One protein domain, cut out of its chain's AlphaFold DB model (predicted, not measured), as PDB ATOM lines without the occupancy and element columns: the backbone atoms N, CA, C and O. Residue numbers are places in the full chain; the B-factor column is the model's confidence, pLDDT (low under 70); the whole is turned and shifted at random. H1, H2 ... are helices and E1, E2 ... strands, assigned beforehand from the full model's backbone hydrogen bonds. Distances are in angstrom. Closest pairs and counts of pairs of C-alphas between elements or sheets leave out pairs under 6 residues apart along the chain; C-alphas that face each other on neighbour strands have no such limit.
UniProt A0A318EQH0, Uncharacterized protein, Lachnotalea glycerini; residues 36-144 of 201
ATOM      1  N   ALA A  36      69.723  83.684  68.251       82.44
ATOM      2  CA  ALA A  36      69.186  84.920  67.693       82.44
ATOM      3  C   ALA A  36      69.762  86.183  68.359       82.44
ATOM      4  O   ALA A  36      70.147  87.126  67.671       82.44
ATOM      5  N   GLU A  37      69.872  86.204  69.687       87.00
ATOM      6  CA  GLU A  37      70.448  87.340  70.413       87.00
ATOM      7  C   GLU A  37      71.951  87.498  70.135       87.00
ATOM      8  O   GLU A  37      72.433  88.623  69.975       87.00
ATOM      9  N   LYS A  38      72.689  86.385  70.011       88.69
ATOM     10  CA  LYS A  38      74.105  86.404  69.607       88.69
ATOM     11  C   LYS A  38      74.273  86.981  68.204       88.69
ATOM     12  O   LYS A  38      75.139  87.831  67.989       88.69
ATOM     13  N   LEU A  39      73.426  86.555  67.264       88.12
ATOM     14  CA  LEU A  39      73.428  87.070  65.898       88.12
ATOM     15  C   LEU A  39      73.110  88.573  65.866       88.12
ATOM     16  O   LEU A  39      73.773  89.327  65.157       88.12
ATOM     17  N   ASP A  40      72.149  89.037  66.661       86.19
ATOM     18  CA  ASP A  40      71.808  90.459  66.746       86.19
ATOM     19  C   ASP A  40      72.924  91.309  67.369       86.19
ATOM     20  O   ASP A  40      73.191  92.422  66.899       86.19
ATOM     21  N   ALA A  41      73.607  90.797  68.395       84.81
ATOM     22  CA  ALA A  41      74.787  91.445  68.962       84.81
ATOM     23  C   ALA A  41      75.916  91.547  67.924       84.81
ATOM     24  O   ALA A  41      76.484  92.625  67.731       84.81
ATOM     25  N   PHE A  42      76.173  90.466  67.186       90.31
ATOM     26  CA  PHE A  42      77.162  90.437  66.112       90.31
ATOM     27  C   PHE A  42      76.820  91.412  64.977       90.31
ATOM     28  O   PHE A  42      77.669  92.187  64.539       90.31
ATOM     29  N   LYS A  43      75.554  91.464  64.541       90.88
ATOM     30  CA  LYS A  43      75.085  92.453  63.557       90.88
ATOM     31  C   LYS A  43      75.387  93.878  64.023       90.88
ATOM     32  O   LYS A  43      75.861  94.689  63.229       90.88
ATOM     33  N   LYS A  44      75.137  94.205  65.299       87.62
ATOM     34  CA  LYS A  44      75.448  95.533  65.868       87.62
ATOM     35  C   LYS A  44      76.950  95.833  65.852       87.62
ATOM     36  O   LYS A  44      77.316  96.957  65.514       87.62
ATOM     37  N   GLU A  45      77.801  94.857  66.169       90.44
ATOM     38  CA  GLU A  45      79.265  94.985  66.089       90.44
ATOM     39  C   GLU A  45      79.717  95.326  64.661       90.44
ATOM     40  O   GLU A  45      80.371  96.347  64.450       90.44
ATOM     41  N   ILE A  46      79.295  94.530  63.671       91.81
ATOM     42  CA  ILE A  46      79.656  94.738  62.261       91.81
ATOM     43  C   ILE A  46      79.173  96.105  61.765       91.81
ATOM     44  O   ILE A  46      79.923  96.836  61.118       91.81
ATOM     45  N   TRP A  47      77.943  96.502  62.103       89.25
ATOM     46  CA  TRP A  47      77.436  97.824  61.734       89.25
ATOM     47  C   TRP A  47      78.204  98.964  62.408       89.25
ATOM     48  O   TRP A  47      78.424  99.993  61.771       89.25
ATOM     49  N   SER A  48      78.634  98.798  63.662       87.06
ATOM     50  CA  SER A  48      79.486  99.779  64.344       87.06
ATOM     51  C   SER A  48      80.801  99.982  63.590       87.06
ATOM     52  O   SER A  48      81.190 101.118  63.321       87.06
ATOM     53  N   GLU A  49      81.434  98.891  63.158       92.38
ATOM     54  CA  GLU A  49      82.671  98.941  62.382       92.38
ATOM     55  C   GLU A  49      82.469  99.614  61.012       92.38
ATOM     56  O   GLU A  49      83.201 100.538  60.657       92.38
ATOM     57  N   ILE A  50      81.420  99.236  60.271       90.12
ATOM     58  CA  ILE A  50      81.056  99.859  58.984       90.12
ATOM     59  C   ILE A  50      80.754 101.357  59.145       90.12
ATOM     60  O   ILE A  50      81.065 102.168  58.269       90.12
ATOM     61  N   ASN A  51      80.151 101.769  60.257       85.06
ATOM     62  CA  ASN A  51      79.832 103.173  60.503       85.06
ATOM     63  C   ASN A  51      81.066 104.040  60.771       85.06
ATOM     64  O   ASN A  51      81.028 105.236  60.483       85.06
ATOM     65  N   GLN A  52      82.153 103.450  61.264       87.12
ATOM     66  CA  GLN A  52      83.409 104.154  61.532       87.12
ATOM     67  C   GLN A  52      84.298 104.309  60.292       87.12
ATOM     68  O   GLN A  52      85.225 105.117  60.301       87.12
ATOM     69  N   MET A  53      84.024 103.573  59.212       89.81
ATOM     70  CA  MET A  53      84.799 103.682  57.976       89.81
ATOM     71  C   MET A  53      84.643 105.075  57.335       89.81
ATOM     72  O   MET A  53      83.562 105.677  57.402       89.81
ATOM     73  N   PRO A  54      85.690 105.591  56.667       87.50
ATOM     74  CA  PRO A  54      85.735 106.965  56.186       87.50
ATOM     75  C   PRO A  54      84.973 107.129  54.865       87.50
ATOM     76  O   PRO A  54      85.556 107.533  53.875       87.50
ATOM     77  N   TYR A  55      83.685 106.802  54.798       85.56
ATOM     78  CA  TYR A  55      82.903 107.019  53.576       85.56
ATOM     79  C   TYR A  55      82.736 108.512  53.265       85.56
ATOM     80  O   TYR A  55      82.593 109.338  54.176       85.56
ATOM     81  N   ASN A  56      82.658 108.849  51.978       83.56
ATOM     82  CA  ASN A  56      82.339 110.201  51.539       83.56
ATOM     83  C   ASN A  56      80.912 110.584  51.983       83.56
ATOM     84  O   ASN A  56      79.917 110.042  51.516       83.56
ATOM     85  N   ARG A  57      80.788 111.551  52.896       77.31
ATOM     86  CA  ARG A  57      79.483 111.991  53.437       77.31
ATOM     87  C   ARG A  57      78.644 112.808  52.446       77.31
ATOM     88  O   ARG A  57      77.508 113.167  52.753       77.31
ATOM     89  N   GLN A  58      79.218 113.145  51.293       75.88
ATOM     90  CA  GLN A  58      78.567 113.916  50.240       75.88
ATOM     91  C   GLN A  58      77.983 113.041  49.120       75.88
ATOM     92  O   GLN A  58      77.421 113.591  48.175       75.88
ATOM     93  N   MET A  59      78.097 111.711  49.204       77.88
ATOM     94  CA  MET A  59      77.436 110.784  48.281       77.88
ATOM     95  C   MET A  59      76.255 110.080  48.946       77.88
ATOM     96  O   MET A  59      76.200 109.958  50.171       77.88
ATOM     97  N   ASN A  60      75.345 109.572  48.121       83.31
ATOM     98  CA  ASN A  60      74.334 108.628  48.573       83.31
ATOM     99  C   ASN A  60      74.975 107.242  48.718       83.31
ATOM    100  O   ASN A  60      75.551 106.724  47.764       83.31
ATOM    101  N   LEU A  61      74.879 106.634  49.895       83.94
ATOM    102  CA  LEU A  61      75.460 105.315  50.166       83.94
ATOM    103  C   LEU A  61      74.392 104.383  50.716       83.94
ATOM    104  O   LEU A  61      73.773 104.739  51.720       83.94
ATOM    105  N   SER A  62      74.211 103.219  50.085       85.25
ATOM    106  CA  SER A  62      73.354 102.122  50.553       85.25
ATOM    107  C   SER A  62      74.172 100.847  50.717       85.25
ATOM    108  O   SER A  62      74.724 100.359  49.737       85.25
ATOM    109  N   ILE A  63      74.189 100.258  51.913       87.38
ATOM    110  CA  ILE A  63      74.809  98.945  52.166       87.38
ATOM    111  C   ILE A  63      73.734  97.967  52.638       87.38
ATOM    112  O   ILE A  63      73.029  98.255  53.606       87.38
ATOM    113  N   GLN A  64      73.633  96.819  51.972       86.00
ATOM    114  CA  GLN A  64      72.685  95.745  52.271       86.00
ATOM    115  C   GLN A  64      73.450  94.456  52.556       86.00
ATOM    116  O   GLN A  64      74.325  94.074  51.783       86.00
ATOM    117  N   ILE A  65      73.139  93.802  53.675       88.69
ATOM    118  CA  ILE A  65      73.803  92.571  54.119       88.69
ATOM    119  C   ILE A  65      72.724  91.580  54.554       88.69
ATOM    120  O   ILE A  65      71.914  91.914  55.422       88.69
ATOM    121  N   THR A  66      72.699  90.383  53.964       89.62
ATOM    122  CA  THR A  66      71.704  89.353  54.304       89.62
ATOM    123  C   THR A  66      72.008  88.685  55.647       89.62
ATOM    124  O   THR A  66      73.155  88.615  56.091       89.62
ATOM    125  N   ASP A  67      70.983  88.124  56.292       89.75
ATOM    126  CA  ASP A  67      71.158  87.367  57.540       89.75
ATOM    127  C   ASP A  67      72.065  86.150  57.362       89.75
ATOM    128  O   ASP A  67      72.940  85.915  58.192       89.75
ATOM    129  N   LYS A  68      71.953  85.455  56.227       91.75
ATOM    130  CA  LYS A  68      72.865  84.362  55.873       91.75
ATOM    131  C   LYS A  68      74.314  84.829  55.747       91.75
ATOM    132  O   LYS A  68      75.218  84.109  56.164       91.75
ATOM    133  N   ALA A  69      74.552  86.028  55.209       93.69
ATOM    134  CA  ALA A  69      75.891  86.602  55.165       93.69
ATOM    135  C   ALA A  69      76.422  86.870  56.579       93.69
ATOM    136  O   ALA A  69      77.562  86.517  56.870       93.69
ATOM    137  N   PHE A  70      75.603  87.430  57.478       94.12
ATOM    138  CA  PHE A  70      75.990  87.621  58.880       94.12
ATOM    139  C   PHE A  70      76.291  86.297  59.585       94.12
ATOM    140  O   PHE A  70      77.319  86.182  60.251       94.12
ATOM    141  N   GLU A  71      75.444  85.283  59.408       93.75
ATOM    142  CA  GLU A  71      75.683  83.942  59.946       93.75
ATOM    143  C   GLU A  71      76.992  83.346  59.417       93.75
ATOM    144  O   GLU A  71      77.766  82.770  60.183       93.75
ATOM    145  N   ARG A  72      77.274  83.513  58.118       96.31
ATOM    146  CA  ARG A  72      78.530  83.064  57.518       96.31
ATOM    147  C   ARG A  72      79.722  83.828  58.083       96.31
ATOM    148  O   ARG A  72      80.699  83.197  58.456       96.31
ATOM    149  N   MET A  73      79.647  85.149  58.227       96.06
ATOM    150  CA  MET A  73      80.714  85.950  58.849       96.06
ATOM    151  C   MET A  73      80.982  85.543  60.303       96.06
ATOM    152  O   MET A  73      82.124  85.607  60.756       96.06
ATOM    153  N   MET A  74      79.944  85.133  61.036       95.06
ATOM    154  CA  MET A  74      80.072  84.656  62.411       95.06
ATOM    155  C   MET A  74      80.753  83.276  62.480       95.06
ATOM    156  O   MET A  74      81.534  83.029  63.398       95.06
ATOM    157  N   LYS A  75      80.499  82.394  61.501       95.69
ATOM    158  CA  LYS A  75      81.074  81.035  61.413       95.69
ATOM    159  C   LYS A  75      82.456  80.994  60.749       95.69
ATOM    160  O   LYS A  75      83.290  80.172  61.115       95.69
ATOM    161  N   GLU A  76      82.703  81.872  59.782       97.75
ATOM    162  CA  GLU A  76      83.894  81.906  58.929       97.75
ATOM    163  C   GLU A  76      84.630  83.255  59.070       97.75
ATOM    164  O   GLU A  76      84.343  84.215  58.344       97.75
ATOM    165  N   PRO A  77      85.650  83.346  59.946       95.75
ATOM    166  CA  PRO A  77      86.416  84.579  60.138       95.75
ATOM    167  C   PRO A  77      87.109  85.090  58.868       95.75
ATOM    168  O   PRO A  77      87.300  86.297  58.711       95.75
ATOM    169  N   ALA A  78      87.481  84.188  57.952       97.25
ATOM    170  CA  ALA A  78      88.067  84.547  56.662       97.25
ATOM    171  C   ALA A  78      87.078  85.346  55.797       97.25
ATOM    172  O   ALA A  78      87.445  86.401  55.285       97.25
ATOM    173  N   PHE A  79      85.818  84.904  55.732       97.69
ATOM    174  CA  PHE A  79      84.752  85.598  55.011       97.69
ATOM    175  C   PHE A  79      84.438  86.963  55.643       97.69
ATOM    176  O   PHE A  79      84.371  87.969  54.941       97.69
ATOM    177  N   LYS A  80      84.353  87.043  56.984       96.94
ATOM    178  CA  LYS A  80      84.233  88.332  57.703       96.94
ATOM    179  C   LYS A  80      85.358  89.294  57.311       96.94
ATOM    180  O   LYS A  80      85.100  90.459  57.008       96.94
ATOM    181  N   LYS A  81      86.607  88.818  57.328       97.38
ATOM    182  CA  LYS A  81      87.781  89.637  57.008       97.38
ATOM    183  C   LYS A  81      87.749  90.132  55.564       97.38
ATOM    184  O   LYS A  81      88.044  91.302  55.343       97.38
ATOM    185  N   GLU A  82      87.393  89.267  54.619       97.12
ATOM    186  CA  GLU A  82      87.261  89.603  53.200       97.12
ATOM    187  C   GLU A  82      86.233  90.720  52.990       97.12
ATOM    188  O   GLU A  82      86.583  91.786  52.487       97.12
ATOM    189  N   ILE A  83      85.004  90.533  53.481       96.38
ATOM    190  CA  ILE A  83      83.928  91.519  53.326       96.38
ATOM    191  C   ILE A  83      84.297  92.864  53.958       96.38
ATOM    192  O   ILE A  83      84.139  93.912  53.332       96.38
ATOM    193  N   LEU A  84      84.835  92.862  55.182       95.75
ATOM    194  CA  LEU A  84      85.265  94.100  55.833       95.75
ATOM    195  C   LEU A  84      86.459  94.752  55.124       95.75
ATOM    196  O   LEU A  84      86.588  95.971  55.169       95.75
ATOM    197  N   SER A  85      87.347  93.980  54.490       96.06
ATOM    198  CA  SER A  85      88.443  94.535  53.683       96.06
ATOM    199  C   SER A  85      87.890  95.292  52.485       96.06
ATOM    200  O   SER A  85      88.187  96.476  52.328       96.06
ATOM    201  N   VAL A  86      87.011  94.648  51.715       94.88
ATOM    202  CA  VAL A  86      86.405  95.247  50.520       94.88
ATOM    203  C   VAL A  86      85.597  96.490  50.883       94.88
ATOM    204  O   VAL A  86      85.745  97.522  50.241       94.88
ATOM    205  N   LEU A  87      84.817  96.460  51.969       93.44
ATOM    206  CA  LEU A  87      84.079  97.638  52.439       93.44
ATOM    207  C   LEU A  87      84.996  98.807  52.839       93.44
ATOM    208  O   LEU A  87      84.651  99.964  52.603       93.44
ATOM    209  N   ARG A  88      86.171  98.541  53.429       94.06
ATOM    210  CA  ARG A  88      87.150  99.601  53.736       94.06
ATOM    211  C   ARG A  88      87.775 100.173  52.470       94.06
ATOM    212  O   ARG A  88      87.977 101.385  52.392       94.06
ATOM    213  N   GLU A  89      88.085  99.323  51.500       91.81
ATOM    214  CA  GLU A  89      88.593  99.750  50.197       91.81
ATOM    215  C   GLU A  89      87.562 100.615  49.467       91.81
ATOM    216  O   GLU A  89      87.907 101.704  49.006       91.81
ATOM    217  N   ASP A  90      86.297 100.197  49.466       89.00
ATOM    218  CA  ASP A  90      85.174 100.926  48.878       89.00
ATOM    219  C   ASP A  90      84.956 102.279  49.582       89.00
ATOM    220  O   ASP A  90      84.882 103.327  48.939       89.00
ATOM    221  N   ALA A  91      84.999 102.306  50.920       88.69
ATOM    222  CA  ALA A  91      84.956 103.546  51.694       88.69
ATOM    223  C   ALA A  91      86.094 104.507  51.314       88.69
ATOM    224  O   ALA A  91      85.860 105.695  51.085       88.69
ATOM    225  N   CYS A  92      87.326 104.013  51.194       87.69
ATOM    226  CA  CYS A  92      88.469 104.818  50.769       87.69
ATOM    227  C   CYS A  92      88.326 105.315  49.321       87.69
ATOM    228  O   CYS A  92      88.583 106.493  49.054       87.69
ATOM    229  N   ALA A  93      87.896 104.447  48.402       85.50
ATOM    230  CA  ALA A  93      87.670 104.773  46.998       85.50
ATOM    231  C   ALA A  93      86.578 105.839  46.834       85.50
ATOM    232  O   ALA A  93      86.737 106.765  46.040       85.50
ATOM    233  N   SER A  94      85.530 105.784  47.658       83.50
ATOM    234  CA  SER A  94      84.415 106.735  47.659       83.50
ATOM    235  C   SER A  94      84.848 108.200  47.854       83.50
ATOM    236  O   SER A  94      84.236 109.110  47.297       83.50
ATOM    237  N   ASN A  95      85.944 108.455  48.580       82.00
ATOM    238  CA  ASN A  95      86.479 109.814  48.774       82.00
ATOM    239  C   ASN A  95      87.231 110.360  47.560       82.00
ATOM    240  O   ASN A  95      87.445 111.565  47.466       82.00
ATOM    241  N   LYS A  96      87.684 109.476  46.670       84.75
ATOM    242  CA  LYS A  96      88.423 109.830  45.450       84.75
ATOM    243  C   LYS A  96      87.555 109.708  44.197       84.75
ATOM    244  O   LYS A  96      87.979 110.116  43.121       84.75
ATOM    245  N   SER A  97      86.369 109.119  44.334       79.25
ATOM    246  CA  SER A  97      85.435 108.861  43.247       79.25
ATOM    247  C   SER A  97      84.608 110.101  42.907       79.25
ATOM    248  O   SER A  97      84.248 110.883  43.786       79.25
ATOM    249  N   MET A  98      84.257 110.243  41.626       80.88
ATOM    250  CA  MET A  98      83.250 111.205  41.162       80.88
ATOM    251  C   MET A  98      81.819 110.644  41.222       80.88
ATOM    252  O   MET A  98      80.881 111.317  40.795       80.88
ATOM    253  N   ALA A  99      81.641 109.429  41.751       82.69
ATOM    254  CA  ALA A  99      80.331 108.817  41.926       82.69
ATOM    255  C   ALA A  99      79.470 109.610  42.912       82.69
ATOM    256  O   ALA A  99      79.890 109.948  44.019       82.69
ATOM    257  N   SER A 100      78.228 109.872  42.508       81.50
ATOM    258  CA  SER A 100      77.208 110.498  43.344       81.50
ATOM    259  C   SER A 100      76.498 109.482  44.237       81.50
ATOM    260  O   SER A 100      75.879 109.856  45.234       81.50
ATOM    261  N   THR A 101      76.518 108.199  43.863       84.44
ATOM    262  CA  THR A 101      75.800 107.140  44.575       84.44
ATOM    263  C   THR A 101      76.542 105.814  44.510       84.44
ATOM    264  O   THR A 101      76.955 105.402  43.427       84.44
ATOM    265  N   THR A 102      76.616 105.118  45.643       86.75
ATOM    266  CA  THR A 102      77.143 103.754  45.754       86.75
ATOM    267  C   THR A 102      76.108 102.841  46.410       86.75
ATOM    268  O   THR A 102      75.537 103.173  47.453       86.75
ATOM    269  N   LEU A 103      75.868 101.685  45.789       87.44
ATOM    270  CA  LEU A 103      74.996 100.623  46.281       87.44
ATOM    271  C   LEU A 103      75.822  99.350  46.471       87.44
ATOM    272  O   LEU A 103      76.439  98.859  45.528       87.44
ATOM    273  N   THR A 104      75.792  98.802  47.676       89.31
ATOM    274  CA  THR A 104      76.528  97.603  48.063       89.31
ATOM    275  C   THR A 104      75.553  96.525  48.511       89.31
ATOM    276  O   THR A 104      74.697  96.777  49.362       89.31
ATOM    277  N   TRP A 105      75.718  95.322  47.976       90.06
ATOM    278  CA  TRP A 105      74.970  94.128  48.340       90.06
ATOM    279  C   TRP A 105      75.928  93.033  48.801       90.06
ATOM    280  O   TRP A 105      76.917  92.745  48.128       90.06
ATOM    281  N   ILE A 106      75.649  92.433  49.954       92.25
ATOM    282  CA  ILE A 106      76.446  91.359  50.538       92.25
ATOM    283  C   ILE A 106      75.516  90.209  50.914       92.25
ATOM    284  O   ILE A 106      74.619  90.369  51.746       92.25
ATOM    285  N   ASP A 107      75.746  89.044  50.321       92.56
ATOM    286  CA  ASP A 107      75.019  87.806  50.604       92.56
ATOM    287  C   ASP A 107      75.981  86.683  51.037       92.56
ATOM    288  O   ASP A 107      77.155  86.925  51.320       92.56
ATOM    289  N   GLU A 108      75.494  85.444  51.138       91.12
ATOM    290  CA  GLU A 108      76.340  84.289  51.450       91.12
ATOM    291  C   GLU A 108      77.421  84.005  50.397       91.12
ATOM    292  O   GLU A 108      78.373  83.295  50.708       91.12
ATOM    293  N   ASN A 109      77.294  84.535  49.179       92.88
ATOM    294  CA  ASN A 109      78.218  84.315  48.069       92.88
ATOM    295  C   ASN A 109      79.320  85.376  48.021       92.88
ATOM    296  O   ASN A 109      80.404  85.090  47.514       92.88
ATOM    297  N   GLY A 110      79.079  86.569  48.566       91.88
ATOM    298  CA  GLY A 110      80.105  87.593  48.728       91.88
ATOM    299  C   GLY A 110      79.599  89.014  48.529       91.88
ATOM    300  O   GLY A 110      78.451  89.335  48.824       91.88
ATOM    301  N   TYR A 111      80.501  89.879  48.067       93.50
ATOM    302  CA  TYR A 111      80.273  91.307  47.854       93.50
ATOM    303  C   TYR A 111      79.904  91.611  46.394       93.50
ATOM    304  O   TYR A 111      80.538  91.117  45.463       93.50
ATOM    305  N   GLN A 112      78.932  92.502  46.200       91.12
ATOM    306  CA  GLN A 112      78.582  93.111  44.918       91.12
ATOM    307  C   GLN A 112      78.412  94.625  45.103       91.12
ATOM    308  O   GLN A 112      77.671  95.067  45.981       91.12
ATOM    309  N   GLY A 113      79.083  95.428  44.276       87.88
ATOM    310  CA  GLY A 113      79.082  96.890  44.380       87.88
ATOM    311  C   GLY A 113      78.742  97.568  43.057       87.88
ATOM    312  O   GLY A 113      79.264  97.192  42.009       87.88
ATOM    313  N   TYR A 114      77.893  98.594  43.112       86.25
ATOM    314  CA  TYR A 114      77.487  99.412  41.969       86.25
ATOM    315  C   TYR A 114      77.685 100.891  42.292       86.25
ATOM    316  O   TYR A 114      77.275 101.361  43.352       86.25
ATOM    317  N   SER A 115      78.291 101.639  41.371       86.50
ATOM    318  CA  SER A 115      78.526 103.080  41.518       86.50
ATOM    319  C   SER A 115      77.943 103.850  40.338       86.50
ATOM    320  O   SER A 115      78.104 103.449  39.187       86.50
ATOM    321  N   TYR A 116      77.298 104.977  40.629       82.88
ATOM    322  CA  TYR A 116      76.632 105.831  39.650       82.88
ATOM    323  C   TYR A 116      77.189 107.254  39.729       82.88
ATOM    324  O   TYR A 116      77.290 107.825  40.813       82.88
ATOM    325  N   ASN A 117      77.500 107.844  38.572       79.56
ATOM    326  CA  ASN A 117      77.954 109.240  38.449       79.56
ATOM    327  C   ASN A 117      76.797 110.221  38.147       79.56
ATOM    328  O   ASN A 117      77.009 111.429  38.099       79.56
ATOM    329  N   GLY A 118      75.579 109.711  37.930       71.56
ATOM    330  CA  GLY A 118      74.357 110.466  37.639       71.56
ATOM    331  C   GLY A 118      73.153 109.520  37.549       71.56
ATOM    332  O   GLY A 118      73.336 108.334  37.286       71.56
ATOM    333  N   GLY A 119      71.940 110.001  37.847       69.50
ATOM    334  CA  GLY A 119      70.724 109.163  37.896       69.50
ATOM    335  C   GLY A 119      70.669 108.157  39.059       69.50
ATOM    336  O   GLY A 119      69.682 107.451  39.225       69.50
ATOM    337  N   GLY A 120      71.703 108.115  39.905       74.94
ATOM    338  CA  GLY A 120      71.785 107.205  41.049       74.94
ATOM    339  C   GLY A 120      70.783 107.499  42.167       74.94
ATOM    340  O   GLY A 120      70.608 106.661  43.038       74.94
ATOM    341  N   GLU A 121      70.108 108.650  42.153       75.69
ATOM    342  CA  GLU A 121      69.123 109.013  43.178       75.69
ATOM    343  C   GLU A 121      67.858 108.147  43.110       75.69
ATOM    344  O   GLU A 121      67.395 107.680  44.144       75.69
ATOM    345  N   GLU A 122      67.371 107.826  41.910       77.25
ATOM    346  CA  GLU A 122      66.234 106.914  41.727       77.25
ATOM    347  C   GLU A 122      66.608 105.470  42.087       77.25
ATOM    348  O   GLU A 122      65.849 104.771  42.760       77.25
ATOM    349  N   ALA A 123      67.812 105.035  41.696       73.81
ATOM    350  CA  ALA A 123      68.343 103.728  42.073       73.81
ATOM    351  C   ALA A 123      68.516 103.629  43.596       73.81
ATOM    352  O   ALA A 123      68.117 102.639  44.206       73.81
ATOM    353  N   PHE A 124      69.058 104.674  44.223       75.25
ATOM    354  CA  PHE A 124      69.160 104.775  45.670       75.25
ATOM    355  C   PHE A 124      67.783 104.694  46.310       75.25
ATOM    356  O   PHE A 124      67.566 103.779  47.086       75.25
ATOM    357  N   ASP A 125      66.836 105.553  45.937       75.81
ATOM    358  CA  ASP A 125      65.501 105.565  46.535       75.81
ATOM    359  C   ASP A 125      64.752 104.234  46.322       75.81
ATOM    360  O   ASP A 125      64.039 103.783  47.220       75.81
ATOM    361  N   THR A 126      64.941 103.553  45.187       72.69
ATOM    362  CA  THR A 126      64.340 102.235  44.915       72.69
ATOM    363  C   THR A 126      64.945 101.144  45.795       72.69
ATOM    364  O   THR A 126      64.225 100.343  46.399       72.69
ATOM    365  N   HIS A 127      66.275 101.105  45.894       68.38
ATOM    366  CA  HIS A 127      66.986 100.041  46.596       68.38
ATOM    367  C   HIS A 127      67.131 100.300  48.101       68.38
ATOM    368  O   HIS A 127      67.259  99.342  48.858       68.38
ATOM    369  N   SER A 128      67.069 101.553  48.559       65.94
ATOM    370  CA  SER A 128      67.208 101.933  49.969       65.94
ATOM    371  C   SER A 128      65.886 101.921  50.736       65.94
ATOM    372  O   SER A 128      65.903 101.781  51.958       65.94
ATOM    373  N   ASN A 129      64.746 102.083  50.049       59.78
ATOM    374  CA  ASN A 129      63.422 102.208  50.679       59.78
ATOM    375  C   ASN A 129      62.573 100.929  50.623       59.78
ATOM    376  O   ASN A 129      61.447 100.920  51.129       59.78
ATOM    377  N   ASN A 130      63.071  99.844  50.020       54.50
ATOM    378  CA  ASN A 130      62.321  98.597  49.966       54.50
ATOM    379  C   ASN A 130      62.213  97.972  51.373       54.50
ATOM    380  O   ASN A 130      63.182  97.476  51.947       54.50
ATOM    381  N   LYS A 131      60.994  98.007  51.927       47.97
ATOM    382  CA  LYS A 131      60.644  97.516  53.271       47.97
ATOM    383  C   LYS A 131      60.782  95.992  53.429       47.97
ATOM    384  O   LYS A 131      60.797  95.522  54.560       47.97
ATOM    385  N   ASN A 132      60.889  95.242  52.324       45.75
ATOM    386  CA  ASN A 132      61.067  93.783  52.318       45.75
ATOM    387  C   ASN A 132      62.530  93.327  52.196       45.75
ATOM    388  O   ASN A 132      62.807  92.135  52.309       45.75
ATOM    389  N   THR A 133      63.475  94.244  51.999       43.91
ATOM    390  CA  THR A 133      64.907  93.968  52.162       43.91
ATOM    391  C   THR A 133      65.284  94.303  53.595       43.91
ATOM    392  O   THR A 133      65.309  95.464  54.000       43.91
ATOM    393  N   PHE A 134      65.504  93.266  54.400       42.72
ATOM    394  CA  PHE A 134      65.939  93.394  55.782       42.72
ATOM    395  C   PHE A 134      67.269  94.174  55.821       42.72
ATOM    396  O   PHE A 134      68.311  93.648  55.446       42.72
ATOM    397  N   TYR A 135      67.169  95.438  56.259       42.62
ATOM    398  CA  TYR A 135      68.207  96.463  56.462       42.62
ATOM    399  C   TYR A 135      68.428  97.525  55.373       42.62
ATOM    400  O   TYR A 135      69.479  97.618  54.749       42.62
ATOM    401  N   SER A 136      67.534  98.512  55.374       45.06
ATOM    402  CA  SER A 136      67.811  99.926  55.079       45.06
ATOM    403  C   SER A 136      68.701 100.611  56.151       45.06
ATOM    404  O   SER A 136      68.388 101.702  56.626       45.06
ATOM    405  N   LYS A 137      69.788  99.979  56.631       54.78
ATOM    406  CA  LYS A 137      70.500 100.456  57.847       54.78
ATOM    407  C   LYS A 137      71.571 101.523  57.629       54.78
ATOM    408  O   LYS A 137      71.826 102.299  58.546       54.78
ATOM    409  N   LYS A 138      72.160 101.626  56.439       52.31
ATOM    410  CA  LYS A 138      72.979 102.788  56.067       52.31
ATOM    411  C   LYS A 138      72.551 103.254  54.693       52.31
ATOM    412  O   LYS A 138      73.155 102.866  53.708       52.31
ATOM    413  N   ALA A 139      71.479 104.032  54.675       51.12
ATOM    414  CA  ALA A 139      71.066 104.867  53.564       51.12
ATOM    415  C   ALA A 139      71.346 106.313  53.989       51.12
ATOM    416  O   ALA A 139      70.523 106.951  54.644       51.12
ATOM    417  N   VAL A 140      72.552 106.808  53.715       54.00
ATOM    418  CA  VAL A 140      72.892 108.203  54.025       54.00
ATOM    419  C   VAL A 140      72.627 109.007  52.768       54.00
ATOM    420  O   VAL A 140      73.358 108.852  51.792       54.00
ATOM    421  N   LYS A 141      71.577 109.838  52.780       59.44
ATOM    422  CA  LYS A 141      71.437 110.882  51.762       59.44
ATOM    423  C   LYS A 141      72.567 111.889  51.948       59.44
ATOM    424  O   LYS A 141      72.953 112.186  53.083       59.44
ATOM    425  N   LYS A 142      73.089 112.400  50.834       63.72
ATOM    426  CA  LYS A 142      74.094 113.465  50.809       63.72
ATOM    427  C   LYS A 142      73.765 114.544  51.850       63.72
ATOM    428  O   LYS A 142      72.647 115.060  51.875       63.72
ATOM    429  N   LYS A 143      74.742 114.899  52.694       64.44
ATOM    430  CA  LYS A 143      74.608 116.050  53.599       64.44
ATOM    431  C   LYS A 143      74.348 117.313  52.782       64.44
ATOM    432  O   LYS A 143      75.157 117.678  51.929       64.44
ATOM    433  N   ASP A 144      73.228 117.967  53.061       65.56
ATOM    434  CA  ASP A 144      72.861 119.229  52.433       65.56
ATOM    435  C   ASP A 144      73.705 120.351  53.050       65.56
ATOM    436  O   ASP A 144      73.426 120.849  54.142       65.56
TER     437      ASP A 144
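This is residues 36 to 144 of the 201 residues of an uncharacterized protein of Lachnotalea glycerini (UniProt A0A318EQH0). A small four-stranded sheet is the core, with the long helix H3 along one face and the short helix H4 slantwise over the other, in three layers. H1 runs past the E1 and E4 side of the sheet and only grazes it, while H2 sits at the end of the sheet where E1 and E2 end. The printed part has 109 residues with four named helices and four named strands, in the order H1 E1 H2 H3 E2 E3 H4 E4; the class is mixed, helices and strands. The sheet is mixed, in the order E3 E2 E1 E4. The whole is compact, with a radius of gyration of the C-alphas of 13.6 A and spans of 38 by 29 by 24 A.

Find C-alpha 60 at (74.334, 108.628, 48.573); from there E1, residues 60 to 65, runs 17.0 A. Beside it are E2, residues 101 to 106, 16.9 A, and E4, residues 138 to 140, 5.8 A. E3, residues 111 to 116, is 17.1 A long. H3, residues 77 to 94, runs 25.5 A and ends at C-alpha 94 at (84.415, 106.735, 47.659). H4 is residues 120 to 128, 11.3 A, and H2 residues 67 to 75, 12.4 A. H1, residues 36 to 52, begins at C-alpha 36 at (69.186, 84.920, 67.693) and runs 24.7 A.

Start at E1 and E2, parallel neighbours, where N 64 and O 104 are 2.8 A apart, within hydrogen-bond range. E2 and E3 form an antiparallel hairpin, with N 103 and O 114 at 2.8 A. E4 is antiparallel to E1, with N 140 and O 61 at 3.1 A. H3 is on the sheet over E3 and E2, at a height over the sheet of 9.8 A. H4 is on the opposite face, over E2 and E1, at a height over the sheet of 7.9 A; the C-alphas of Thr 101 and Gly 120, the closest of E2 and H4, are 5.3 A apart. E1, H2 H3, E2 is a strand-helix-strand unit, two parallel neighbour strands with helices between, and its crossover is left-handed. E3, H4, E4 is a split one, with E2 and E1 between its strands, and its crossover is right-handed. H1 touches H2 with residues 39 to 43 alone, about perpendicular at 89 degrees; their closest C-alphas, Lys 43 and Phe 70, are 6.8 A apart. H2 and H3 touch only at the corner, the closest C-alphas being those of Met 73 and Lys 80, 4.4 A. In H1, H2, H3 and H4 every O i to N i+4 pair is within hydrogen-bond range.

Look for the two C-alphas farthest apart at Glu 37 and Gly 118, 40.3 A. The printed part has no cut and no long link. Mean pLDDT of the printed part is 82.1; residue 119 and residues 127 to 144 are under 70.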